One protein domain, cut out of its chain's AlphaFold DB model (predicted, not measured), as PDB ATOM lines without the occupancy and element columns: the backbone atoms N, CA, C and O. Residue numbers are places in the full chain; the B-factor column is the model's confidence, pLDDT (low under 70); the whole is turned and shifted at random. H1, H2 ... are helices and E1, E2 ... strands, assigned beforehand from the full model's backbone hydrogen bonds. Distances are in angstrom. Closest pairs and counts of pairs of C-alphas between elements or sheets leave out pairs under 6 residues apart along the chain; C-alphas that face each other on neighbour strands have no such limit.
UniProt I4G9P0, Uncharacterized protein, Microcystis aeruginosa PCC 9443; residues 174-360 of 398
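This is residues 174 to 360 of the 398 residues of an uncharacterized protein of Microcystis aeruginosa PCC 9443 (UniProt I4G9P0). Two strongly twisted sheets lie face to face as a sandwich, the larger made of E2, E3, E4, E6, E7, E11 and E13 and the smaller of E1, E5, E10, E12 and E16, with the strands of the one at 34 degrees to those of the other. Two short helices, H1 and H2, run side by side near where E7 ends, and two small hairpins, E8 with E9 and E14 with E15, lie near each other toward one end of the longest axis. The 187 printed residues hold, along the chain, E1 to E9, H1, E10, E11, H2 and E12 to E16, and the class is mostly strand. Both large sheets are branched, the larger mixed and the smaller antiparallel. The whole is compact and rounded, with a radius of gyration of the C-alphas of 15.4 A and spans of 42 by 33 by 30 A.

In the larger sheet E2, residues 185 to 194, has three antiparallel neighbours in staggered pairing. E3, residues 200 to 202, and E4, residues 209 to 211, are on one side of it, with N 193 and O 201 2.8 A apart and N 187 and O 209 2.8 A apart; E2 and E3 form a hairpin. On the other side is E6, residues 229 to 238, with N 190 and O 234 at 2.9 A. E6 forms a hairpin with E7, residues 243 to 248, where N 235 and O 245 are 2.8 A apart. E7 and E11, residues 287 to 292, are parallel at 16 degrees, with N 246 and O 289 at 2.8 A. E13, residues 323 to 326, is an edge strand antiparallel to E11, with N 290 and O 324 at 2.9 A. In the smaller sheet E16, residues 346 to 359, bends by 71 degrees at residue 352. On one side of it are E1, residues 174 to 179, with N 176 and O 356 at 2.8 A, and E12, residues 309 to 312, with N 310 and O 348 at 2.8 A. On the other side is E10, residues 275 to 281, with N 277 and O 355 at 2.7 A. E5, residues 215 to 220, is an edge strand beside E1, with N 177 and O 217 at 2.9 A. The parts of the two sheets that face each other are 8.6 A centre to centre. H1, residues 262 to 270, is on the larger sheet at a height of 8.1 A, over none of its strands, but only just: 2 of its 9 C-alphas fall on E6. It only grazes the smaller sheet. H2, residues 293 to 298, only grazes both sheets. H1 and H2 are close but not clearly touching, the closest C-alphas, of Phe 269 and Leu 297, 6.9 A apart, at a shallow tilt of 9 degrees, the same way. In both helices every O i to N i+4 pair is within hydrogen-bond range. E7 runs on into E8, residues 250 to 253, at 34 degrees. E8 forms a hairpin with E9, residues 256 to 259, with N 258 and O 251 at 2.8 A. E14, residues 331 to 333, and E15, residues 337 to 339, form another, with N 333 and O 337 at 2.9 A. The closest C-alphas of E9 and E15, of Thr 258 and Gly 337, are 6.6 A apart.

E1 begins at C-alpha 174, (63.711, 123.496, 91.405). E2 is 29.3 A long and E6 27.9 A. E16, the longest strand, measures 34.6 A and ends at C-alpha 359, (68.701, 120.499, 94.005). H1 is 11.7 A long and begins at C-alpha 262, (67.054, 114.849, 87.556).

The two C-alphas farthest apart, of Gly 182 and Gly 255, are 45.3 A apart. The printed part has no cut, and no link is long. The mean pLDDT of the printed part is 88.6; residues 239 to 241 and 300 to 302 are under 70.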
ATOM      1  N   GLN A 174      64.307 122.253  91.873       93.31
ATOM      2  CA  GLN A 174      63.711 123.496  91.405       93.31
ATOM      3  C   GLN A 174      64.344 123.937  90.090       93.31
ATOM      4  O   GLN A 174      65.570 124.019  89.968       93.31
ATOM      5  N   ALA A 175      63.486 124.276  89.133       93.00
ATOM      6  CA  ALA A 175      63.888 125.030  87.960       93.00
ATOM      7  C   ALA A 175      64.225 126.459  88.397       93.00
ATOM      8  O   ALA A 175      63.590 127.021  89.290       93.00
ATOM      9  N   SER A 176      65.231 127.063  87.789       90.19
ATOM     10  CA  SER A 176      65.563 128.467  87.988       90.19
ATOM     11  C   SER A 176      65.620 129.139  86.627       90.19
ATOM     12  O   SER A 176      66.043 128.545  85.648       90.19
ATOM     13  N   LEU A 177      65.092 130.347  86.531       92.12
ATOM     14  CA  LEU A 177      64.987 131.078  85.277       92.12
ATOM     15  C   LEU A 177      65.578 132.457  85.494       92.12
ATOM     16  O   LEU A 177      65.219 133.106  86.478       92.12
ATOM     17  N   HIS A 178      66.429 132.912  84.581       91.69
ATOM     18  CA  HIS A 178      66.974 134.265  84.588       91.69
ATOM     19  C   HIS A 178      66.683 134.953  83.254       91.69
ATOM     20  O   HIS A 178      67.173 134.534  82.206       91.69
ATOM     21  N   ASN A 179      65.862 136.003  83.286       91.38
ATOM     22  CA  ASN A 179      65.471 136.745  82.091       91.38
ATOM     23  C   ASN A 179      66.325 138.007  81.940       91.38
ATOM     24  O   ASN A 179      66.101 138.982  82.648       91.38
ATOM     25  N   THR A 180      67.237 138.027  80.971       89.25
ATOM     26  CA  THR A 180      68.025 139.221  80.595       89.25
ATOM     27  C   THR A 180      67.632 139.789  79.232       89.25
ATOM     28  O   THR A 180      68.333 140.621  78.665       89.25
ATOM     29  N   THR A 181      66.483 139.368  78.690       85.00
ATOM     30  CA  THR A 181      66.063 139.693  77.315       85.00
ATOM     31  C   THR A 181      65.663 141.159  77.100       85.00
ATOM     32  O   THR A 181      65.308 141.547  75.988       85.00
ATOM     33  N   GLY A 182      65.661 141.991  78.146       85.94
ATOM     34  CA  GLY A 182      65.246 143.392  78.056       85.94
ATOM     35  C   GLY A 182      63.730 143.607  78.142       85.94
ATOM     36  O   GLY A 182      63.282 144.753  78.121       85.94
ATOM     37  N   ARG A 183      62.926 142.541  78.245       87.62
ATOM     38  CA  ARG A 183      61.454 142.603  78.239       87.62
ATOM     39  C   ARG A 183      60.817 141.464  79.043       87.62
ATOM     40  O   ARG A 183      61.479 140.453  79.275       87.62
ATOM     41  N   PRO A 184      59.543 141.593  79.454       89.75
ATOM     42  CA  PRO A 184      58.835 140.514  80.127       89.75
ATOM     43  C   PRO A 184      58.668 139.283  79.229       89.75
ATOM     44  O   PRO A 184      58.416 139.417  78.030       89.75
ATOM     45  N   LEU A 185      58.774 138.098  79.825       89.94
ATOM     46  CA  LEU A 185      58.496 136.814  79.181       89.94
ATOM     47  C   LEU A 185      57.412 136.068  79.953       89.94
ATOM     48  O   LEU A 185      57.349 136.161  81.180       89.94
ATOM     49  N   THR A 186      56.593 135.295  79.245       91.75
ATOM     50  CA  THR A 186      55.742 134.282  79.875       91.75
ATOM     51  C   THR A 186      56.376 132.919  79.657       91.75
ATOM     52  O   THR A 186      56.649 132.526  78.524       91.75
ATOM     53  N   VAL A 187      56.637 132.220  80.756       92.81
ATOM     54  CA  VAL A 187      57.265 130.903  80.759       92.81
ATOM     55  C   VAL A 187      56.295 129.872  81.311       92.81
ATOM     56  O   VAL A 187      55.649 130.097  82.333       92.81
ATOM     57  N   PHE A 188      56.227 128.737  80.635       94.62
ATOM     58  CA  PHE A 188      55.496 127.551  81.045       94.62
ATOM     59  C   PHE A 188      56.513 126.457  81.351       94.62
ATOM     60  O   PHE A 188      57.499 126.314  80.624       94.62
ATOM     61  N   ILE A 189      56.288 125.714  82.430       95.19
ATOM     62  CA  ILE A 189      57.147 124.601  82.832       95.19
ATOM     63  C   ILE A 189      56.295 123.349  82.904       95.19
ATOM     64  O   ILE A 189      55.260 123.350  83.567       95.19
ATOM     65  N   LYS A 190      56.761 122.277  82.275       96.12
ATOM     66  CA  LYS A 190      56.102 120.979  82.298       96.12
ATOM     67  C   LYS A 190      57.106 119.901  82.722       96.12
ATOM     68  O   LYS A 190      57.969 119.556  81.920       96.12
ATOM     69  N   PRO A 191      57.056 119.410  83.973       96.44
ATOM     70  CA  PRO A 191      57.899 118.303  84.411       96.44
ATOM     71  C   PRO A 191      57.402 116.975  83.832       96.44
ATOM     72  O   PRO A 191      56.191 116.791  83.673       96.44
ATOM     73  N   SER A 192      58.308 116.028  83.614       94.75
ATOM     74  CA  SER A 192      57.954 114.627  83.361       94.75
ATOM     75  C   SER A 192      58.593 113.714  84.405       94.75
ATOM     76  O   SER A 192      59.538 114.083  85.109       94.75
ATOM     77  N   TYR A 193      57.996 112.540  84.571       93.94
ATOM     78  CA  TYR A 193      58.349 111.585  85.607       93.94
ATOM     79  C   TYR A 193      58.555 110.215  84.995       93.94
ATOM     80  O   TYR A 193      57.746 109.751  84.198       93.94
ATOM     81  N   ARG A 194      59.608 109.538  85.422       89.81
ATOM     82  CA  ARG A 194      59.899 108.163  85.053       89.81
ATOM     83  C   ARG A 194      59.329 107.221  86.107       89.81
ATOM     84  O   ARG A 194      59.763 107.236  87.263       89.81
ATOM     85  N   SER A 195      58.387 106.377  85.705       88.12
ATOM     86  CA  SER A 195      57.841 105.313  86.547       88.12
ATOM     87  C   SER A 195      58.838 104.163  86.734       88.12
ATOM     88  O   SER A 195      59.880 104.086  86.081       88.12
ATOM     89  N   GLN A 196      58.532 103.245  87.655       82.62
ATOM     90  CA  GLN A 196      59.418 102.122  88.001       82.62
ATOM     91  C   GLN A 196      59.688 101.155  86.837       82.62
ATOM     92  O   GLN A 196      60.712 100.480  86.829       82.62
ATOM     93  N   ASP A 197      58.784 101.083  85.862       82.94
ATOM     94  CA  ASP A 197      58.935 100.294  84.634       82.94
ATOM     95  C   ASP A 197      59.775 101.009  83.556       82.94
ATOM     96  O   ASP A 197      59.983 100.461  82.475       82.94
ATOM     97  N   GLY A 198      60.265 102.221  83.842       79.38
ATOM     98  CA  GLY A 198      61.048 103.038  82.920       79.38
ATOM     99  C   GLY A 198      60.214 103.864  81.939       79.38
ATOM    100  O   GLY A 198      60.800 104.544  81.096       79.38
ATOM    101  N   THR A 199      58.881 103.834  82.035       86.00
ATOM    102  CA  THR A 199      58.005 104.677  81.213       86.00
ATOM    103  C   THR A 199      58.099 106.135  81.666       86.00
ATOM    104  O   THR A 199      58.059 106.428  82.858       86.00
ATOM    105  N   VAL A 200      58.209 107.065  80.717       86.25
ATOM    106  CA  VAL A 200      58.180 108.507  80.997       86.25
ATOM    107  C   VAL A 200      56.745 109.007  80.857       86.25
ATOM    108  O   VAL A 200      56.092 108.797  79.834       86.25
ATOM    109  N   VAL A 201      56.242 109.650  81.906       90.50
ATOM    110  CA  VAL A 201      54.879 110.157  82.029       90.50
ATOM    111  C   VAL A 201      54.925 111.658  82.259       90.50
ATOM    112  O   VAL A 201      55.579 112.156  83.173       90.50
ATOM    113  N   PHE A 202      54.187 112.397  81.441       91.75
ATOM    114  CA  PHE A 202      54.090 113.842  81.575       91.75
ATOM    115  C   PHE A 202      53.302 114.245  82.821       91.75
ATOM    116  O   PHE A 202      52.193 113.762  83.054       91.75
ATOM    117  N   GLY A 203      53.860 115.180  83.583       92.00
ATOM    118  CA  GLY A 203      53.137 115.897  84.617       92.00
ATOM    119  C   GLY A 203      52.227 116.986  84.063       92.00
ATOM    120  O   GLY A 203      52.199 117.284  82.863       92.00
ATOM    121  N   ASP A 204      51.515 117.617  84.990       94.62
ATOM    122  CA  ASP A 204      50.719 118.806  84.715       94.62
ATOM    123  C   ASP A 204      51.640 120.009  84.443       94.62
ATOM    124  O   ASP A 204      52.644 120.209  85.133       94.62
ATOM    125  N   GLU A 205      51.294 120.815  83.435       95.44
ATOM    126  CA  GLU A 205      51.960 122.099  83.195       95.44
ATOM    127  C   GLU A 205      51.702 123.030  84.390       95.44
ATOM    128  O   GLU A 205      50.573 123.148  84.871       95.44
ATOM    129  N   LEU A 206      52.758 123.670  84.892       94.75
ATOM    130  CA  LEU A 206      52.664 124.613  86.002       94.75
ATOM    131  C   LEU A 206      52.008 125.923  85.556       94.75
ATOM    132  O   LEU A 206      52.069 126.296  84.383       94.75
ATOM    133  N   ASP A 207      51.446 126.656  86.522       94.19
ATOM    134  CA  ASP A 207      50.848 127.965  86.265       94.19
ATOM    135  C   ASP A 207      51.825 128.892  85.516       94.19
ATOM    136  O   ASP A 207      53.009 128.950  85.873       94.19
ATOM    137  N   PRO A 208      51.345 129.660  84.518       92.81
ATOM    138  CA  PRO A 208      52.197 130.522  83.715       92.81
ATOM    139  C   PRO A 208      52.978 131.519  84.568       92.81
ATOM    140  O   PRO A 208      52.450 132.190  85.461       92.81
ATOM    141  N   ILE A 209      54.254 131.660  84.244       93.00
ATOM    142  CA  ILE A 209      55.201 132.452  85.012       93.00
ATOM    143  C   ILE A 209      55.553 133.689  84.211       93.00
ATOM    144  O   ILE A 209      56.213 133.607  83.179       93.00
ATOM    145  N   VAL A 210      55.161 134.854  84.715       91.88
ATOM    146  CA  VAL A 210      55.657 136.121  84.179       91.88
ATOM    147  C   VAL A 210      57.032 136.399  84.781       91.88
ATOM    148  O   VAL A 210      57.182 136.468  86.005       91.88
ATOM    149  N   LEU A 211      58.038 136.521  83.919       90.69
ATOM    150  CA  LEU A 211      59.393 136.929  84.270       90.69
ATOM    151  C   LEU A 211      59.638 138.341  83.759       90.69
ATOM    152  O   LEU A 211      59.806 138.544  82.557       90.69
ATOM    153  N   ASP A 212      59.706 139.302  84.672       89.88
ATOM    154  CA  ASP A 212      60.121 140.663  84.341       89.88
ATOM    155  C   ASP A 212      61.587 140.720  83.886       89.88
ATOM    156  O   ASP A 212      62.371 139.787  84.079       89.88
ATOM    157  N   ASN A 213      61.964 141.839  83.270       85.19
ATOM    158  CA  ASN A 213      63.329 142.060  82.810       85.19
ATOM    159  C   ASN A 213      64.335 142.068  83.978       85.19
ATOM    160  O   ASN A 213      64.099 142.718  84.997       85.19
ATOM    161  N   ASN A 214      65.473 141.394  83.796       83.81
ATOM    162  CA  ASN A 214      66.533 141.169  84.786       83.81
ATOM    163  C   ASN A 214      66.053 140.493  86.076       83.81
ATOM    164  O   ASN A 214      66.660 140.664  87.134       83.81
ATOM    165  N   ASN A 215      64.961 139.732  85.995       87.69
ATOM    166  CA  ASN A 215      64.429 138.993  87.126       87.69
ATOM    167  C   ASN A 215      64.899 137.534  87.094       87.69
ATOM    168  O   ASN A 215      65.031 136.925  86.027       87.69
ATOM    169  N   SER A 216      65.118 136.977  88.284       89.81
ATOM    170  CA  SER A 216      65.360 135.554  88.483       89.81
ATOM    171  C   SER A 216      64.228 134.945  89.287       89.81
ATOM    172  O   SER A 216      63.825 135.497  90.312       89.81
ATOM    173  N   ARG A 217      63.754 133.766  88.889       93.06
ATOM    174  CA  ARG A 217      62.745 133.034  89.656       93.06
ATOM    175  C   ARG A 217      63.137 131.578  89.805       93.06
ATOM    176  O   ARG A 217      63.460 130.923  88.823       93.06
ATOM    177  N   LYS A 218      63.073 131.080  91.040       92.44
ATOM    178  CA  LYS A 218      63.212 129.658  91.368       92.44
ATOM    179  C   LYS A 218      61.823 129.063  91.563       92.44
ATOM    180  O   LYS A 218      60.996 129.659  92.255       92.44
ATOM    181  N   ILE A 219      61.562 127.931  90.927       94.06
ATOM    182  CA  ILE A 219      60.261 127.269  90.888       94.06
ATOM    183  C   ILE A 219      60.459 125.809  91.290       94.06
ATOM    184  O   ILE A 219      61.028 125.041  90.512       94.06
ATOM    185  N   PRO A 220      60.023 125.421  92.500       94.06
ATOM    186  CA  PRO A 220      60.023 124.026  92.917       94.06
ATOM    187  C   PRO A 220      59.190 123.181  91.955       94.06
ATOM    188  O   PRO A 220      58.059 123.548  91.633       94.06
ATOM    189  N   LEU A 221      59.747 122.058  91.509       94.12
ATOM    190  CA  LEU A 221      59.026 121.113  90.667       94.12
ATOM    191  C   LEU A 221      58.267 120.096  91.532       94.12
ATOM    192  O   LEU A 221      58.802 119.630  92.543       94.12
ATOM    193  N   PRO A 222      57.036 119.744  91.117       93.25
ATOM    194  CA  PRO A 222      56.255 118.615  91.562       93.25
ATOM    195  C   PRO A 222      56.983 117.443  92.203       93.25
ATOM    196  O   PRO A 222      57.703 116.776  91.472       93.25
ATOM    197  N   ALA A 223      56.755 117.077  93.462       90.44
ATOM    198  CA  ALA A 223      56.959 115.670  93.813       90.44
ATOM    199  C   ALA A 223      55.681 114.908  93.436       90.44
ATOM    200  O   ALA A 223      54.606 115.244  93.937       90.44
ATOM    201  N   ARG A 224      55.783 113.896  92.567       92.69
ATOM    202  CA  ARG A 224      54.652 113.048  92.151       92.69
ATOM    203  C   ARG A 224      54.988 111.566  92.329       92.69
ATOM    204  O   ARG A 224      55.255 110.882  91.346       92.69
ATOM    205  N   PRO A 225      54.967 111.043  93.573       88.69
ATOM    206  CA  PRO A 225      55.260 109.633  93.841       88.69
ATOM    207  C   PRO A 225      54.336 108.662  93.092       88.69
ATOM    208  O   PRO A 225      54.687 107.504  92.900       88.69
ATOM    209  N   ASP A 226      53.154 109.134  92.687       91.12
ATOM    210  CA  ASP A 226      52.193 108.415  91.855       91.12
ATOM    211  C   ASP A 226      52.626 108.280  90.387       91.12
ATOM    212  O   ASP A 226      52.213 107.329  89.728       91.12
ATOM    213  N   LEU A 227      53.450 109.205  89.883       90.94
ATOM    214  CA  LEU A 227      53.968 109.201  88.510       90.94
ATOM    215  C   LEU A 227      55.413 108.689  88.420       90.94
ATOM    216  O   LEU A 227      55.817 108.191  87.374       90.94
ATOM    217  N   GLY A 228      56.178 108.777  89.511       90.25
ATOM    218  CA  GLY A 228      57.540 108.258  89.606       90.25
ATOM    219  C   GLY A 228      58.575 109.316  89.987       90.25
ATOM    220  O   GLY A 228      58.292 110.264  90.721       90.25
ATOM    221  N   GLU A 229      59.805 109.114  89.523       90.88
ATOM    222  CA  GLU A 229      60.944 110.002  89.776       90.88
ATOM    223  C   GLU A 229      60.987 111.113  88.729       90.88
ATOM    224  O   GLU A 229      60.768 110.851  87.553       90.88
ATOM    225  N   LEU A 230      61.285 112.347  89.130       92.38
ATOM    226  CA  LEU A 230      61.422 113.467  88.197       92.38
ATOM    227  C   LEU A 230      62.585 113.194  87.226       92.38
ATOM    228  O   LEU A 230      63.733 113.115  87.666       92.38
ATOM    229  N   SER A 231      62.292 113.050  85.933       91.56
ATOM    230  CA  SER A 231      63.267 112.680  84.892       91.56
ATOM    231  C   SER A 231      63.791 113.888  84.124       91.56
ATOM    232  O   SER A 231      64.994 114.052  83.913       91.56
ATOM    233  N   ASP A 232      62.871 114.765  83.748       93.56
ATOM    234  CA  ASP A 232      63.109 115.895  82.866       93.56
ATOM    235  C   ASP A 232      62.077 116.997  83.125       93.56
ATOM    236  O   ASP A 232      61.121 116.857  83.898       93.56
ATOM    237  N   TYR A 233      62.299 118.135  82.482       95.25
ATOM    238  CA  TYR A 233      61.319 119.204  82.420       95.25
ATOM    239  C   TYR A 233      61.469 119.985  81.121       95.25
ATOM    240  O   TYR A 233      62.578 120.296  80.681       95.25
ATOM    241  N   ALA A 234      60.327 120.332  80.534       94.00
ATOM    242  CA  ALA A 234      60.233 121.208  79.383       94.00
ATOM    243  C   ALA A 234      59.926 122.639  79.823       94.00
ATOM    244  O   ALA A 234      59.093 122.884  80.700       94.00
ATOM    245  N   ILE A 235      60.596 123.595  79.189       92.94
ATOM    246  CA  ILE A 235      60.363 125.024  79.345       92.94
ATOM    247  C   ILE A 235      59.928 125.589  78.011       92.94
ATOM    248  O   ILE A 235      60.682 125.566  77.041       92.94
ATOM    249  N   ARG A 236      58.736 126.172  77.993       92.69
ATOM    250  CA  ARG A 236      58.224 126.908  76.846       92.69
ATOM    251  C   ARG A 236      58.181 128.385  77.186       92.69
ATOM    252  O   ARG A 236      57.456 128.793  78.089       92.69
ATOM    253  N   ALA A 237      58.954 129.191  76.468       85.44
ATOM    254  CA  ALA A 237      58.973 130.639  76.642       85.44
ATOM    255  C   ALA A 237      58.291 131.324  75.452       85.44
ATOM    256  O   ALA A 237      58.610 131.034  74.299       85.44
ATOM    257  N   SER A 238      57.363 132.245  75.722       77.25
ATOM    258  CA  SER A 238      56.697 133.055  74.699       77.25
ATOM    259  C   SER A 238      57.120 134.530  74.789       77.25
ATOM    260  O   SER A 238      57.242 135.103  75.874       77.25
ATOM    261  N   GLY A 239      57.400 135.140  73.626       61.09
ATOM    262  CA  GLY A 239      57.813 136.549  73.511       61.09
ATOM    263  C   GLY A 239      58.516 136.943  72.195       61.09
ATOM    264  O   GLY A 239      58.360 138.079  71.749       61.09
ATOM    265  N   SER A 240      59.268 136.049  71.530       55.94
ATOM    266  CA  SER A 240      59.790 136.232  70.146       55.94
ATOM    267  C   SER A 240      60.145 134.897  69.475       55.94
ATOM    268  O   SER A 240      61.309 134.482  69.488       55.94
ATOM    269  N   GLY A 241      59.140 134.242  68.897       66.75
ATOM    270  CA  GLY A 241      59.223 132.828  68.524       66.75
ATOM    271  C   GLY A 241      59.010 131.943  69.750       66.75
ATOM    272  O   GLY A 241      59.381 132.325  70.866       66.75
ATOM    273  N   ILE A 242      58.339 130.810  69.566       80.62
ATOM    274  CA  ILE A 242      58.142 129.822  70.622       80.62
ATOM    275  C   ILE A 242      59.344 128.889  70.586       80.62
ATOM    276  O   ILE A 242      59.662 128.274  69.570       80.62
ATOM    277  N   THR A 243      60.036 128.796  71.711       89.81
ATOM    278  CA  THR A 243      61.027 127.745  71.923       89.81
ATOM    279  C   THR A 243      60.553 126.898  73.081       89.81
ATOM    280  O   THR A 243      60.259 127.424  74.155       89.81
ATOM    281  N   GLU A 244      60.480 125.597  72.838       93.94
ATOM    282  CA  GLU A 244      60.262 124.591  73.863       93.94
ATOM    283  C   GLU A 244      61.576 123.846  74.080       93.94
ATOM    284  O   GLU A 244      62.114 123.253  73.151       93.94
ATOM    285  N   THR A 245      62.148 123.960  75.275       94.88
ATOM    286  CA  THR A 245      63.430 123.352  75.639       94.88
ATOM    287  C   THR A 245      63.213 122.287  76.701       94.88
ATOM    288  O   THR A 245      62.832 122.626  77.818       94.88
ATOM    289  N   THR A 246      63.492 121.032  76.372       94.75
ATOM    290  CA  THR A 246      63.487 119.896  77.301       94.75
ATOM    291  C   THR A 246      64.891 119.649  77.827       94.75
ATOM    292  O   THR A 246      65.846 119.552  77.053       94.75
ATOM    293  N   LEU A 247      65.021 119.547  79.148       94.94
ATOM    294  CA  LEU A 247      66.286 119.319  79.834       94.94
ATOM    295  C   LEU A 247      66.240 117.963  80.530       94.94
ATOM    296  O   LEU A 247      65.429 117.768  81.434       94.94
ATOM    297  N   ALA A 248      67.135 117.057  80.138       91.81
ATOM    298  CA  ALA A 248      67.228 115.729  80.730       91.81
ATOM    299  C   ALA A 248      68.689 115.289  80.852       91.81
ATOM    300  O   ALA A 248      69.536 115.627  80.023       91.81
ATOM    301  N   PHE A 249      68.994 114.499  81.878       90.69
ATOM    302  CA  PHE A 249      70.246 113.748  81.912       90.69
ATOM    303  C   PHE A 249      70.018 112.403  81.240       90.69
ATOM    304  O   PHE A 249      69.200 111.624  81.718       90.69
ATOM    305  N   ILE A 250      70.746 112.110  80.165       87.06
ATOM    306  CA  ILE A 250      70.630 110.819  79.488       87.06
ATOM    307  C   ILE A 250      71.724 109.881  79.991       87.06
ATOM    308  O   ILE A 250      72.907 110.220  79.995       87.06
ATOM    309  N   GLY A 251      71.342 108.687  80.423       84.38
ATOM    310  CA  GLY A 251      72.279 107.690  80.920       84.38
ATOM    311  C   GLY A 251      71.672 106.302  80.910       84.38
ATOM    312  O   GLY A 251      70.631 106.078  80.311       84.38
ATOM    313  N   GLU A 252      72.319 105.347  81.555       83.12
ATOM    314  CA  GLU A 252      71.762 104.005  81.699       83.12
ATOM    315  C   GLU A 252      71.159 103.834  83.086       83.12
ATOM    316  O   GLU A 252      71.800 104.147  84.088       83.12
ATOM    317  N   VAL A 253      69.951 103.286  83.152       79.50
ATOM    318  CA  VAL A 253      69.357 102.794  84.396       79.50
ATOM    319  C   VAL A 253      69.248 101.296  84.275       79.50
ATOM    320  O   VAL A 253      68.603 100.796  83.356       79.50
ATOM    321  N   ASP A 254      69.928 100.582  85.168       79.56
ATOM    322  CA  ASP A 254      69.916  99.118  85.191       79.56
ATOM    323  C   ASP A 254      70.238  98.486  83.808       79.56
ATOM    324  O   ASP A 254      69.716  97.438  83.434       79.56
ATOM    325  N   GLY A 255      71.132  99.137  83.045       74.50
ATOM    326  CA  GLY A 255      71.620  98.690  81.733       74.50
ATOM    327  C   GLY A 255      70.780  99.121  80.525       74.50
ATOM    328  O   GLY A 255      71.105  98.742  79.401       74.50
ATOM    329  N   VAL A 256      69.719  99.909  80.722       78.31
ATOM    330  CA  VAL A 256      68.894 100.456  79.637       78.31
ATOM    331  C   VAL A 256      69.119 101.956  79.530       78.31
ATOM    332  O   VAL A 256      68.965 102.674  80.517       78.31
ATOM    333  N   LEU A 257      69.453 102.440  78.330       81.31
ATOM    334  CA  LEU A 257      69.560 103.875  78.065       81.31
ATOM    335  C   LEU A 257      68.207 104.552  78.333       81.31
ATOM    336  O   LEU A 257      67.210 104.220  77.696       81.31
ATOM    337  N   THR A 258      68.155 105.488  79.267       88.25
ATOM    338  CA  THR A 258      66.945 106.214  79.649       88.25
ATOM    339  C   THR A 258      67.290 107.589  80.244       88.25
ATOM    340  O   THR A 258      68.461 107.920  80.448       88.25
ATOM    341  N   GLU A 259      66.287 108.423  80.493       89.31
ATOM    342  CA  GLU A 259      66.449 109.672  81.247       89.31
ATOM    343  C   GLU A 259      66.707 109.337  82.711       89.31
ATOM    344  O   GLU A 259      66.046 108.442  83.219       89.31
ATOM    345  N   LEU A 260      67.652 110.001  83.382       88.81
ATOM    346  CA  LEU A 260      68.033 109.773  84.783       88.81
ATOM    347  C   LEU A 260      67.145 110.544  85.770       88.81
ATOM    348  O   LEU A 260      66.461 111.478  85.374       88.81
ATOM    349  N   ASP A 261      67.200 110.207  87.068       90.12
ATOM    350  CA  ASP A 261      66.599 111.087  88.084       90.12
ATOM    351  C   ASP A 261      67.319 112.447  88.055       90.12
ATOM    352  O   ASP A 261      68.540 112.545  88.233       90.12
ATOM    353  N   LEU A 262      66.552 113.505  87.801       91.00
ATOM    354  CA  LEU A 262      67.054 114.849  87.556       91.00
ATOM    355  C   LEU A 262      67.776 115.421  88.780       91.00
ATOM    356  O   LEU A 262      68.833 116.045  88.654       91.00
ATOM    357  N   SER A 263      67.231 115.192  89.976       87.50
ATOM    358  CA  SER A 263      67.813 115.670  91.235       87.50
ATOM    359  C   SER A 263      69.137 114.970  91.533       87.50
ATOM    360  O   SER A 263      70.135 115.566  91.955       87.50
ATOM    361  N   ALA A 264      69.147 113.684  91.239       84.12
ATOM    362  CA  ALA A 264      70.206 112.764  91.514       84.12
ATOM    363  C   ALA A 264      71.406 113.022  90.590       84.12
ATOM    364  O   ALA A 264      72.538 113.213  91.049       84.12
ATOM    365  N   ALA A 265      71.142 113.145  89.291       87.12
ATOM    366  CA  ALA A 265      72.145 113.487  88.297       87.12
ATOM    367  C   ALA A 265      72.665 114.924  88.475       87.12
ATOM    368  O   ALA A 265      73.874 115.143  88.414       87.12
ATOM    369  N   THR A 266      71.811 115.895  88.813       88.69
ATOM    370  CA  THR A 266      72.270 117.266  89.110       88.69
ATOM    371  C   THR A 266      73.267 117.287  90.269       88.69
ATOM    372  O   THR A 266      74.353 117.856  90.131       88.69
ATOM    373  N   SER A 267      72.955 116.582  91.366       84.25
ATOM    374  CA  SER A 267      73.864 116.439  92.514       84.25
ATOM    375  C   SER A 267      75.228 115.879  92.107       84.25
ATOM    376  O   SER A 267      76.258 116.295  92.633       84.25
ATOM    377  N   LEU A 268      75.262 114.946  91.152       82.81
ATOM    378  CA  LEU A 268      76.505 114.340  90.683       82.81
ATOM    379  C   LEU A 268      77.347 115.282  89.807       82.81
ATOM    380  O   LEU A 268      78.577 115.208  89.836       82.81
ATOM    381  N   PHE A 269      76.715 116.136  89.000       83.44
ATOM    382  CA  PHE A 269      77.421 116.985  88.036       83.44
ATOM    383  C   PHE A 269      77.870 118.317  88.618       83.44
ATOM    384  O   PHE A 269      79.006 118.731  88.381       83.44
ATOM    385  N   VAL A 270      76.980 118.978  89.353       84.19
ATOM    386  CA  VAL A 270      77.180 120.341  89.864       84.19
ATOM    387  C   VAL A 270      76.958 120.437  91.376       84.19
ATOM    388  O   VAL A 270      77.119 121.502  91.961       84.19
ATOM    389  N   GLY A 271      76.651 119.324  92.052       84.00
ATOM    390  CA  GLY A 271      76.386 119.335  93.487       84.00
ATOM    391  C   GLY A 271      75.110 120.107  93.802       84.00
ATOM    392  O   GLY A 271      74.045 119.830  93.257       84.00
ATOM    393  N   PHE A 272      75.234 121.082  94.699       80.69
ATOM    394  CA  PHE A 272      74.144 121.991  95.065       80.69
ATOM    395  C   PHE A 272      74.203 123.322  94.309       80.69
ATOM    396  O   PHE A 272      73.343 124.179  94.517       80.69
ATOM    397  N   ASP A 273      75.211 123.502  93.450       83.38
ATOM    398  CA  ASP A 273      75.315 124.684  92.610       83.38
ATOM    399  C   ASP A 273      74.299 124.592  91.460       83.38
ATOM    400  O   ASP A 273      73.990 123.495  90.982       83.38
ATOM    401  N   PRO A 274      73.751 125.727  90.998       84.69
ATOM    402  CA  PRO A 274      72.915 125.734  89.812       84.69
ATOM    403  C   PRO A 274      73.751 125.404  88.571       84.69
ATOM    404  O   PRO A 274      74.884 125.870  88.426       84.69
ATOM    405  N   PHE A 275      73.170 124.650  87.644       88.12
ATOM    406  CA  PHE A 275      73.679 124.594  86.276       88.12
ATOM    407  C   PHE A 275      73.012 125.662  85.410       88.12
ATOM    408  O   PHE A 275      71.918 126.101  85.746       88.12
ATOM    409  N   LEU A 276      73.652 126.047  84.300       88.62
ATOM    410  CA  LEU A 276      73.145 127.053  83.360       88.62
ATOM    411  C   LEU A 276      72.965 126.431  81.972       88.62
ATOM    412  O   LEU A 276      73.884 125.786  81.473       88.62
ATOM    413  N   VAL A 277      71.825 126.663  81.329       92.56
ATOM    414  CA  VAL A 277      71.504 126.251  79.955       92.56
ATOM    415  C   VAL A 277      70.911 127.453  79.218       92.56
ATOM    416  O   VAL A 277      69.880 127.981  79.637       92.56
ATOM    417  N   PRO A 278      71.523 127.937  78.124       92.38
ATOM    418  CA  PRO A 278      70.933 129.023  77.352       92.38
ATOM    419  C   PRO A 278      69.642 128.570  76.663       92.38
ATOM    420  O   PRO A 278      69.610 127.530  76.006       92.38
ATOM    421  N   SER A 279      68.593 129.386  76.748       92.06
ATOM    422  CA  SER A 279      67.441 129.266  75.855       92.06
ATOM    423  C   SER A 279      67.807 129.872  74.502       92.06
ATOM    424  O   SER A 279      68.134 131.058  74.391       92.06
ATOM    425  N   LEU A 280      67.800 129.030  73.474       92.94
ATOM    426  CA  LEU A 280      68.203 129.388  72.120       92.94
ATOM    427  C   LEU A 280      66.983 129.389  71.217       92.94
ATOM    428  O   LEU A 280      66.253 128.404  71.171       92.94
ATOM    429  N   ASN A 281      66.784 130.468  70.471       91.31
ATOM    430  CA  ASN A 281      65.639 130.604  69.583       91.31
ATOM    431  C   ASN A 281      66.057 130.866  68.137       91.31
ATOM    432  O   ASN A 281      67.181 131.274  67.842       91.31
ATOM    433  N   ASN A 282      65.109 130.660  67.228       92.69
ATOM    434  CA  ASN A 282      65.175 131.163  65.868       92.69
ATOM    435  C   ASN A 282      64.156 132.301  65.714       92.69
ATOM    436  O   ASN A 282      63.101 132.299  66.341       92.69
ATOM    437  N   GLN A 283      64.482 133.301  64.896       86.69
ATOM    438  CA  GLN A 283      63.624 134.482  64.725       86.69
ATOM    439  C   GLN A 283      62.409 134.231  63.823       86.69
ATOM    440  O   GLN A 283      61.481 135.035  63.806       86.69
ATOM    441  N   THR A 284      62.430 133.147  63.050       89.44
ATOM    442  CA  THR A 284      61.460 132.854  61.985       89.44
ATOM    443  C   THR A 284      60.632 131.601  62.227       89.44
ATOM    444  O   THR A 284      59.546 131.495  61.665       89.44
ATOM    445  N   LEU A 285      61.128 130.657  63.023       91.62
ATOM    446  CA  LEU A 285      60.500 129.363  63.250       91.62
ATOM    447  C   LEU A 285      60.408 129.071  64.740       91.62
ATOM    448  O   LEU A 285      61.326 129.384  65.502       91.62
ATOM    449  N   ASP A 286      59.321 128.407  65.110       92.81
ATOM    450  CA  ASP A 286      59.217 127.769  66.409       92.81
ATOM    451  C   ASP A 286      60.132 126.542  66.432       92.81
ATOM    452  O   ASP A 286      60.234 125.802  65.447       92.81
ATOM    453  N   LEU A 287      60.828 126.356  67.549       94.50
ATOM    454  CA  LEU A 287      61.808 125.288  67.710       94.50
ATOM    455  C   LEU A 287      61.497 124.435  68.932       94.50
ATOM    456  O   LEU A 287      61.198 124.947  70.012       94.50
ATOM    457  N   PHE A 288      61.680 123.134  68.752       95.19
ATOM    458  CA  PHE A 288      61.792 122.165  69.828       95.19
ATOM    459  C   PHE A 288      63.271 121.870  70.038       95.19
ATOM    460  O   PHE A 288      64.000 121.555  69.092       95.19
ATOM    461  N   VAL A 289      63.716 122.014  71.277       95.69
ATOM    462  CA  VAL A 289      65.106 121.859  71.683       95.69
ATOM    463  C   VAL A 289      65.163 120.798  72.767       95.69
ATOM    464  O   VAL A 289      64.450 120.892  73.757       95.69
ATOM    465  N   ALA A 290      66.019 119.800  72.604       94.25
ATOM    466  CA  ALA A 290      66.340 118.856  73.667       94.25
ATOM    467  C   ALA A 290      67.799 119.049  74.072       94.25
ATOM    468  O   ALA A 290      68.663 119.230  73.213       94.25
ATOM    469  N   VAL A 291      68.068 119.033  75.374       93.56
ATOM    470  CA  VAL A 291      69.408 119.215  75.929       93.56
ATOM    471  C   VAL A 291      69.771 117.990  76.751       93.56
ATOM    472  O   VAL A 291      69.224 117.772  77.831       93.56
ATOM    473  N   ASP A 292      70.730 117.214  76.248       91.56
ATOM    474  CA  ASP A 292      71.425 116.194  77.025       91.56
ATOM    475  C   ASP A 292      72.391 116.877  78.005       91.56
ATOM    476  O   ASP A 292      73.512 117.278  77.662       91.56
ATOM    477  N   LEU A 293      71.939 117.001  79.254       91.06
ATOM    478  CA  LEU A 293      72.682 117.638  80.336       91.06
ATOM    479  C   LEU A 293      73.992 116.911  80.660       91.06
ATOM    480  O   LEU A 293      74.928 117.548  81.148       91.06
ATOM    481  N   VAL A 294      74.116 115.615  80.343       86.56
ATOM    482  CA  VAL A 294      75.380 114.888  80.517       86.56
ATOM    483  C   VAL A 294      76.440 115.454  79.589       86.56
ATOM    484  O   VAL A 294      77.553 115.744  80.034       86.56
ATOM    485  N   GLN A 295      76.118 115.636  78.310       83.19
ATOM    486  CA  GLN A 295      77.051 116.192  77.328       83.19
ATOM    487  C   GLN A 295      77.323 117.671  77.568       83.19
ATOM    488  O   GLN A 295      78.478 118.103  77.495       83.19
ATOM    489  N   TRP A 296      76.275 118.423  77.895       88.19
ATOM    490  CA  TRP A 296      76.380 119.850  78.145       88.19
ATOM    491  C   TRP A 296      77.279 120.154  79.350       88.19
ATOM    492  O   TRP A 296      78.308 120.809  79.208       88.19
ATOM    493  N   LEU A 297      76.969 119.584  80.519       86.06
ATOM    494  CA  LEU A 297      77.687 119.850  81.773       86.06
ATOM    495  C   LEU A 297      79.030 119.108  81.883       86.06
ATOM    496  O   LEU A 297      79.777 119.282  82.850       86.06
ATOM    497  N   SER A 298      79.355 118.239  80.922       80.56
ATOM    498  CA  SER A 298      80.697 117.649  80.806       80.56
ATOM    499  C   SER A 298      81.670 118.525  80.028       80.56
ATOM    500  O   SER A 298      82.889 118.382  80.210       80.56
ATOM    501  N   ASN A 299      81.149 119.430  79.201       73.75
ATOM    502  CA  ASN A 299      81.941 120.430  78.515       73.75
ATOM    503  C   ASN A 299      82.151 121.655  79.415       73.75
ATOM    504  O   ASN A 299      81.312 122.002  80.239       73.75
ATOM    505  N   ASN A 300      83.353 122.232  79.317       63.69
ATOM    506  CA  ASN A 300      83.838 123.361  80.123       63.69
ATOM    507  C   ASN A 300      82.833 124.541  80.114       63.69
ATOM    508  O   ASN A 300      82.032 124.601  79.183       63.69
ATOM    509  N   PRO A 301      82.869 125.490  81.078       62.34
ATOM    510  CA  PRO A 301      81.817 126.488  81.237       62.34
ATOM    511  C   PRO A 301      81.729 127.359  79.987       62.34
ATOM    512  O   PRO A 301      82.556 128.237  79.743       62.34
ATOM    513  N   PHE A 302      80.725 127.070  79.173       68.75
ATOM    514  CA  PHE A 302      80.337 127.881  78.045       68.75
ATOM    515  C   PHE A 302      79.415 128.981  78.571       68.75
ATOM    516  O   PHE A 302      78.425 128.706  79.248       68.75
ATOM    517  N   THR A 303      79.760 130.238  78.311       78.94
ATOM    518  CA  THR A 303      78.973 131.398  78.746       78.94
ATOM    519  C   THR A 303      78.647 132.232  77.512       78.94
ATOM    520  O   THR A 303      79.477 133.053  77.117       78.94
ATOM    521  N   PRO A 304      77.496 131.997  76.861       82.12
ATOM    522  CA  PRO A 304      77.128 132.759  75.679       82.12
ATOM    523  C   PRO A 304      76.823 134.208  76.062       82.12
ATOM    524  O   PRO A 304      76.183 134.480  77.081       82.12
ATOM    525  N   GLY A 305      77.264 135.138  75.225       88.69
ATOM    526  CA  GLY A 305      76.824 136.525  75.240       88.69
ATOM    527  C   GLY A 305      75.458 136.669  74.573       88.69
ATOM    528  O   GLY A 305      75.133 135.965  73.618       88.69
ATOM    529  N   ILE A 306      74.624 137.584  75.073       88.50
ATOM    530  CA  ILE A 306      73.339 137.900  74.432       88.50
ATOM    531  C   ILE A 306      73.597 138.329  72.984       88.50
ATOM    532  O   ILE A 306      74.418 139.211  72.735       88.50
ATOM    533  N   GLY A 307      72.867 137.728  72.043       88.62
ATOM    534  CA  GLY A 307      73.045 137.962  70.611       88.62
ATOM    535  C   GLY A 307      74.074 137.048  69.945       88.62
ATOM    536  O   GLY A 307      74.181 137.087  68.720       88.62
ATOM    537  N   ASP A 308      74.776 136.200  70.703       93.62
ATOM    538  CA  ASP A 308      75.596 135.142  70.120       93.62
ATOM    539  C   ASP A 308      74.726 134.229  69.258       93.62
ATOM    540  O   ASP A 308      73.582 133.904  69.602       93.62
ATOM    541  N   THR A 309      75.290 133.822  68.124       95.50
ATOM    542  CA  THR A 309      74.623 132.977  67.140       95.50
ATOM    543  C   THR A 309      75.391 131.687  66.928       95.50
ATOM    544  O   THR A 309      76.619 131.650  67.019       95.50
ATOM    545  N   PHE A 310      74.651 130.622  66.640       94.81
ATOM    546  CA  PHE A 310      75.190 129.285  66.457       94.81
ATOM    547  C   PHE A 310      74.607 128.675  65.198       94.81
ATOM    548  O   PHE A 310      73.386 128.635  65.020       94.81
ATOM    549  N   ASP A 311      75.490 128.178  64.342       95.88
ATOM    550  CA  ASP A 311      75.083 127.429  63.168       95.88
ATOM    551  C   ASP A 311      74.687 126.012  63.585       95.88
ATOM    552  O   ASP A 311      75.418 125.313  64.302       95.88
ATOM    553  N   VAL A 312      73.506 125.607  63.132       94.69
ATOM    554  CA  VAL A 312      72.909 124.296  63.350       94.69
ATOM    555  C   VAL A 312      72.790 123.596  62.005       94.69
ATOM    556  O   VAL A 312      72.190 124.118  61.062       94.69
ATOM    557  N   ALA A 313      73.338 122.389  61.930       91.81
ATOM    558  CA  ALA A 313      73.236 121.518  60.770       91.81
ATOM    559  C   ALA A 313      72.751 120.142  61.225       91.81
ATOM    560  O   ALA A 313      73.287 119.576  62.174       91.81
ATOM    561  N   ASN A 314      71.736 119.602  60.549       90.25
ATOM    562  CA  ASN A 314      71.082 118.341  60.905       90.25
ATOM    563  C   ASN A 314      70.671 118.274  62.388       90.25
ATOM    564  O   ASN A 314      70.831 117.249  63.047       90.25
ATOM    565  N   GLY A 315      70.145 119.382  62.910       91.06
ATOM    566  CA  GLY A 315      69.646 119.483  64.274       91.06
ATOM    567  C   GLY A 315      70.726 119.541  65.352       91.06
ATOM    568  O   GLY A 315      70.373 119.507  66.520       91.06
ATOM    569  N   VAL A 316      72.015 119.647  65.016       90.81
ATOM    570  CA  VAL A 316      73.111 119.731  65.999       90.81
ATOM    571  C   VAL A 316      74.027 120.920  65.730       90.81
ATOM    572  O   VAL A 316      74.127 121.401  64.602       90.81
ATOM    573  N   SER A 317      74.742 121.377  66.762       87.56
ATOM    574  CA  SER A 317      75.816 122.364  66.626       87.56
ATOM    575  C   SER A 317      77.077 121.902  67.352       87.56
ATOM    576  O   SER A 317      77.021 121.435  68.485       87.56
ATOM    577  N   SER A 318      78.236 122.073  66.713       82.25
ATOM    578  CA  SER A 318      79.534 121.718  67.311       82.25
ATOM    579  C   SER A 318      79.923 122.601  68.503       82.25
ATOM    580  O   SER A 318      80.743 122.192  69.322       82.25
ATOM    581  N   LEU A 319      79.326 123.793  68.612       86.69
ATOM    582  CA  LEU A 319      79.552 124.741  69.707       86.69
ATOM    583  C   LEU A 319      78.582 124.543  70.881       86.69
ATOM    584  O   LEU A 319      78.793 125.120  71.942       86.69
ATOM    585  N   LEU A 320      77.538 123.729  70.698       88.00
ATOM    586  CA  LEU A 320      76.484 123.487  71.684       88.00
ATOM    587  C   LEU A 320      76.339 121.977  71.932       88.00
ATOM    588  O   LEU A 320      75.357 121.359  71.512       88.00
ATOM    589  N   PRO A 321      77.336 121.341  72.567       83.44
ATOM    590  CA  PRO A 321      77.311 119.904  72.810       83.44
ATOM    591  C   PRO A 321      76.110 119.511  73.679       83.44
ATOM    592  O   PRO A 321      75.822 120.158  74.684       83.44
ATOM    593  N   GLY A 322      75.425 118.436  73.294       87.31
ATOM    594  CA  GLY A 322      74.201 117.968  73.947       87.31
ATOM    595  C   GLY A 322      72.910 118.622  73.451       87.31
ATOM    596  O   GLY A 322      71.842 118.120  73.783       87.31
ATOM    597  N   PHE A 323      72.969 119.685  72.640       92.00
ATOM    598  CA  PHE A 323      71.768 120.307  72.078       92.00
ATOM    599  C   PHE A 323      71.308 119.600  70.801       92.00
ATOM    600  O   PHE A 323      72.089 119.391  69.869       92.00
ATOM    601  N   LEU A 324      70.009 119.319  70.742       94.31
ATOM    602  CA  LEU A 324      69.285 118.871  69.560       94.31
ATOM    603  C   LEU A 324      68.206 119.895  69.213       94.31
ATOM    604  O   LEU A 324      67.418 120.267  70.073       94.31
ATOM    605  N   PHE A 325      68.145 120.310  67.953       95.50
ATOM    606  CA  PHE A 325      67.187 121.282  67.433       95.50
ATOM    607  C   PHE A 325      66.284 120.637  66.390       95.50
ATOM    608  O   PHE A 325      66.746 119.938  65.480       95.50
ATOM    609  N   SER A 326      64.991 120.912  66.485       96.56
ATOM    610  CA  SER A 326      63.978 120.338  65.610       96.56
ATOM    611  C   SER A 326      62.870 121.341  65.316       96.56
ATOM    612  O   SER A 326      62.550 122.201  66.136       96.56
ATOM    613  N   THR A 327      62.261 121.209  64.140       96.50
ATOM    614  CA  THR A 327      61.027 121.926  63.779       96.50
ATOM    615  C   THR A 327      59.762 121.135  64.132       96.50
ATOM    616  O   THR A 327      58.654 121.582  63.850       96.50
ATOM    617  N   SER A 328      59.910 119.943  64.716       94.94
ATOM    618  CA  SER A 328      58.834 119.140  65.309       94.94
ATOM    619  C   SER A 328      59.218 118.691  66.716       94.94
ATOM    620  O   SER A 328      60.399 118.681  67.052       94.94
ATOM    621  N   GLU A 329      58.245 118.250  67.507       93.56
ATOM    622  CA  GLU A 329      58.492 117.693  68.839       93.56
ATOM    623  C   GLU A 329      59.598 116.622  68.813       93.56
ATOM    624  O   GLU A 329      59.659 115.788  67.899       93.56
ATOM    625  N   ILE A 330      60.498 116.695  69.796       89.56
ATOM    626  CA  ILE A 330      61.547 115.703  70.036       89.56
ATOM    627  C   ILE A 330      61.011 114.763  71.108       89.56
ATOM    628  O   ILE A 330      60.656 115.212  72.194       89.56
ATOM    629  N   SER A 331      60.969 113.467  70.813       87.19
ATOM    630  CA  SER A 331      60.570 112.457  71.790       87.19
ATOM    631  C   SER A 331      61.787 111.748  72.370       87.19
ATOM    632  O   SER A 331      62.840 111.664  71.734       87.19
ATOM    633  N   PHE A 332      61.642 111.210  73.576       84.00
ATOM    634  CA  PHE A 332      62.613 110.295  74.159       84.00
ATOM    635  C   PHE A 332      62.105 108.854  74.044       84.00
ATOM    636  O   PHE A 332      60.954 108.564  74.369       84.00
ATOM    637  N   VAL A 333      62.957 107.941  73.571       82.56
ATOM    638  CA  VAL A 333      62.642 106.510  73.464       82.56
ATOM    639  C   VAL A 333      63.671 105.707  74.266       82.56
ATOM    640  O   VAL A 333      64.848 105.698  73.888       82.56
ATOM    641  N   PRO A 334      63.267 104.992  75.338       80.19
ATOM    642  CA  PRO A 334      64.171 104.126  76.092       80.19
ATOM    643  C   PRO A 334      64.925 103.135  75.193       80.19
ATOM    644  O   PRO A 334      64.384 102.589  74.232       80.19
ATOM    645  N   GLY A 335      66.210 102.938  75.474       77.88
ATOM    646  CA  GLY A 335      67.150 102.160  74.665       77.88
ATOM    647  C   GLY A 335      67.677 102.882  73.417       77.88
ATOM    648  O   GLY A 335      68.701 102.467  72.883       77.88
ATOM    649  N   THR A 336      67.024 103.960  72.967       81.62
ATOM    650  CA  THR A 336      67.403 104.712  71.753       81.62
ATOM    651  C   THR A 336      67.934 106.111  72.069       81.62
ATOM    652  O   THR A 336      68.911 106.541  71.460       81.62
ATOM    653  N   GLY A 337      67.331 106.813  73.030       84.69
ATOM    654  CA  GLY A 337      67.632 108.208  73.347       84.69
ATOM    655  C   GLY A 337      66.631 109.182  72.719       84.69
ATOM    656  O   GLY A 337      65.495 108.815  72.413       84.69
ATOM    657  N   PHE A 338      67.054 110.432  72.517       86.12
ATOM    658  CA  PHE A 338      66.249 111.427  71.811       86.12
ATOM    659  C   PHE A 338      66.078 111.068  70.331       86.12
ATOM    660  O   PHE A 338      67.049 110.797  69.622       86.12
ATOM    661  N   VAL A 339      64.839 111.133  69.851       87.06
ATOM    662  CA  VAL A 339      64.463 110.897  68.458       87.06
ATOM    663  C   VAL A 339      64.044 112.219  67.829       87.06
ATOM    664  O   VAL A 339      63.056 112.838  68.222       87.06
ATOM    665  N   ASN A 340      64.809 112.650  66.827       90.56
ATOM    666  CA  ASN A 340      64.575 113.886  66.090       90.56
ATOM    667  C   ASN A 340      64.146 113.567  64.649       90.56
ATOM    668  O   ASN A 340      64.972 113.195  63.816       90.56
ATOM    669  N   ASN A 341      62.849 113.713  64.366       93.06
ATOM    670  CA  ASN A 341      62.265 113.397  63.058       93.06
ATOM    671  C   ASN A 341      62.285 114.576  62.070       93.06
ATOM    672  O   ASN A 341      62.047 114.370  60.879       93.06
ATOM    673  N   ALA A 342      62.559 115.796  62.539       96.00
ATOM    674  CA  ALA A 342      62.592 117.001  61.711       96.00
ATOM    675  C   ALA A 342      63.781 117.904  62.098       96.00
ATOM    676  O   ALA A 342      63.583 119.032  62.564       96.00
ATOM    677  N   PRO A 343      65.026 117.420  61.915       95.19
ATOM    678  CA  PRO A 343      66.215 118.137  62.350       95.19
ATOM    679  C   PRO A 343      66.316 119.518  61.699       95.19
ATOM    680  O   PRO A 343      66.266 119.661  60.473       95.19
ATOM    681  N   PHE A 344      66.496 120.544  62.531       96.50
ATOM    682  CA  PHE A 344      66.597 121.927  62.080       96.50
ATOM    683  C   PHE A 344      67.932 122.195  61.364       96.50
ATOM    684  O   PHE A 344      68.981 121.669  61.739       96.50
ATOM    685  N   ASN A 345      67.897 123.048  60.339       97.06
ATOM    686  CA  ASN A 345      69.077 123.579  59.663       97.06
ATOM    687  C   ASN A 345      68.955 125.100  59.587       97.06
ATOM    688  O   ASN A 345      67.965 125.615  59.066       97.06
ATOM    689  N   GLY A 346      69.963 125.814  60.077       96.38
ATOM    690  CA  GLY A 346      69.972 127.270  60.090       96.38
ATOM    691  C   GLY A 346      70.697 127.820  61.307       96.38
ATOM    692  O   GLY A 346      71.503 127.137  61.926       96.38
ATOM    693  N   GLN A 347      70.401 129.068  61.647       96.69
ATOM    694  CA  GLN A 347      71.033 129.753  62.764       96.69
ATOM    695  C   GLN A 347      70.068 129.871  63.946       96.69
ATOM    696  O   GLN A 347      68.882 130.169  63.767       96.69
ATOM    697  N   VAL A 348      70.591 129.660  65.151       95.38
ATOM    698  CA  VAL A 348      69.911 129.966  66.416       95.38
ATOM    699  C   VAL A 348      70.677 131.048  67.165       95.38
ATOM    700  O   VAL A 348      71.883 131.198  66.973       95.38
ATOM    701  N   SER A 349      69.989 131.808  68.013       94.00
ATOM    702  CA  SER A 349      70.579 132.888  68.804       94.00
ATOM    703  C   SER A 349      70.274 132.744  70.286       94.00
ATOM    704  O   SER A 349      69.174 132.333  70.656       94.00
ATOM    705  N   PHE A 350      71.217 133.144  71.138       93.00
ATOM    706  CA  PHE A 350      70.950 133.314  72.561       93.00
ATOM    707  C   PHE A 350      70.249 134.651  72.813       93.00
ATOM    708  O   PHE A 350      70.812 135.724  72.589       93.00
ATOM    709  N   ASN A 351      69.003 134.586  73.284       85.81
ATOM    710  CA  ASN A 351      68.151 135.765  73.459       85.81
ATOM    711  C   ASN A 351      68.244 136.407  74.853       85.81
ATOM    712  O   ASN A 351      67.640 137.458  75.061       85.81
ATOM    713  N   GLY A 352      68.988 135.805  75.788       85.50
ATOM    714  CA  GLY A 352      69.136 136.287  77.164       85.50
ATOM    715  C   GLY A 352      68.273 135.566  78.207       85.50
ATOM    716  O   GLY A 352      68.325 135.939  79.379       85.50
ATOM    717  N   LEU A 353      67.484 134.550  77.845       87.75
ATOM    718  CA  LEU A 353      66.846 133.677  78.835       87.75
ATOM    719  C   LEU A 353      67.790 132.528  79.205       87.75
ATOM    720  O   LEU A 353      68.070 131.663  78.378       87.75
ATOM    721  N   VAL A 354      68.247 132.496  80.452       89.56
ATOM    722  CA  VAL A 354      69.013 131.369  80.997       89.56
ATOM    723  C   VAL A 354      68.074 130.465  81.788       89.56
ATOM    724  O   VAL A 354      67.284 130.935  82.613       89.56
ATOM    725  N   ILE A 355      68.149 129.173  81.485       90.06
ATOM    726  CA  ILE A 355      67.453 128.095  82.168       90.06
ATOM    727  C   ILE A 355      68.448 127.401  83.082       90.06
ATOM    728  O   ILE A 355      69.453 126.863  82.632       90.06
ATOM    729  N   ASP A 356      68.106 127.331  84.354       86.25
ATOM    730  CA  ASP A 356      68.912 126.710  85.380       86.25
ATOM    731  C   ASP A 356      68.128 125.598  86.071       86.25
ATOM    732  O   ASP A 356      66.891 125.551  86.062       86.25
ATOM    733  N   GLY A 357      68.857 124.729  86.757       86.56
ATOM    734  CA  GLY A 357      68.293 123.742  87.661       86.56
ATOM    735  C   GLY A 357      69.192 123.561  88.871       86.56
ATOM    736  O   GLY A 357      70.411 123.709  88.786       86.56
ATOM    737  N   GLN A 358      68.582 123.297  90.022       89.38
ATOM    738  CA  GLN A 358      69.322 123.031  91.251       89.38
ATOM    739  C   GLN A 358      68.534 122.089  92.158       89.38
ATOM    740  O   GLN A 358      67.300 122.126  92.223       89.38
ATOM    741  N   VAL A 359      69.271 121.296  92.922       84.88
ATOM    742  CA  VAL A 359      68.701 120.499  94.005       84.88
ATOM    743  C   VAL A 359      68.411 121.418  95.183       84.88
ATOM    744  O   VAL A 359      69.238 122.246  95.567       84.88
ATOM    745  N   VAL A 360      67.215 121.305  95.755       83.88
ATOM    746  CA  VAL A 360      66.839 122.081  96.934       83.88
ATOM    747  C   VAL A 360      67.493 121.433  98.144       83.88
ATOM    748  O   VAL A 360      67.127 120.332  98.546       83.88
TER     749      VAL A 360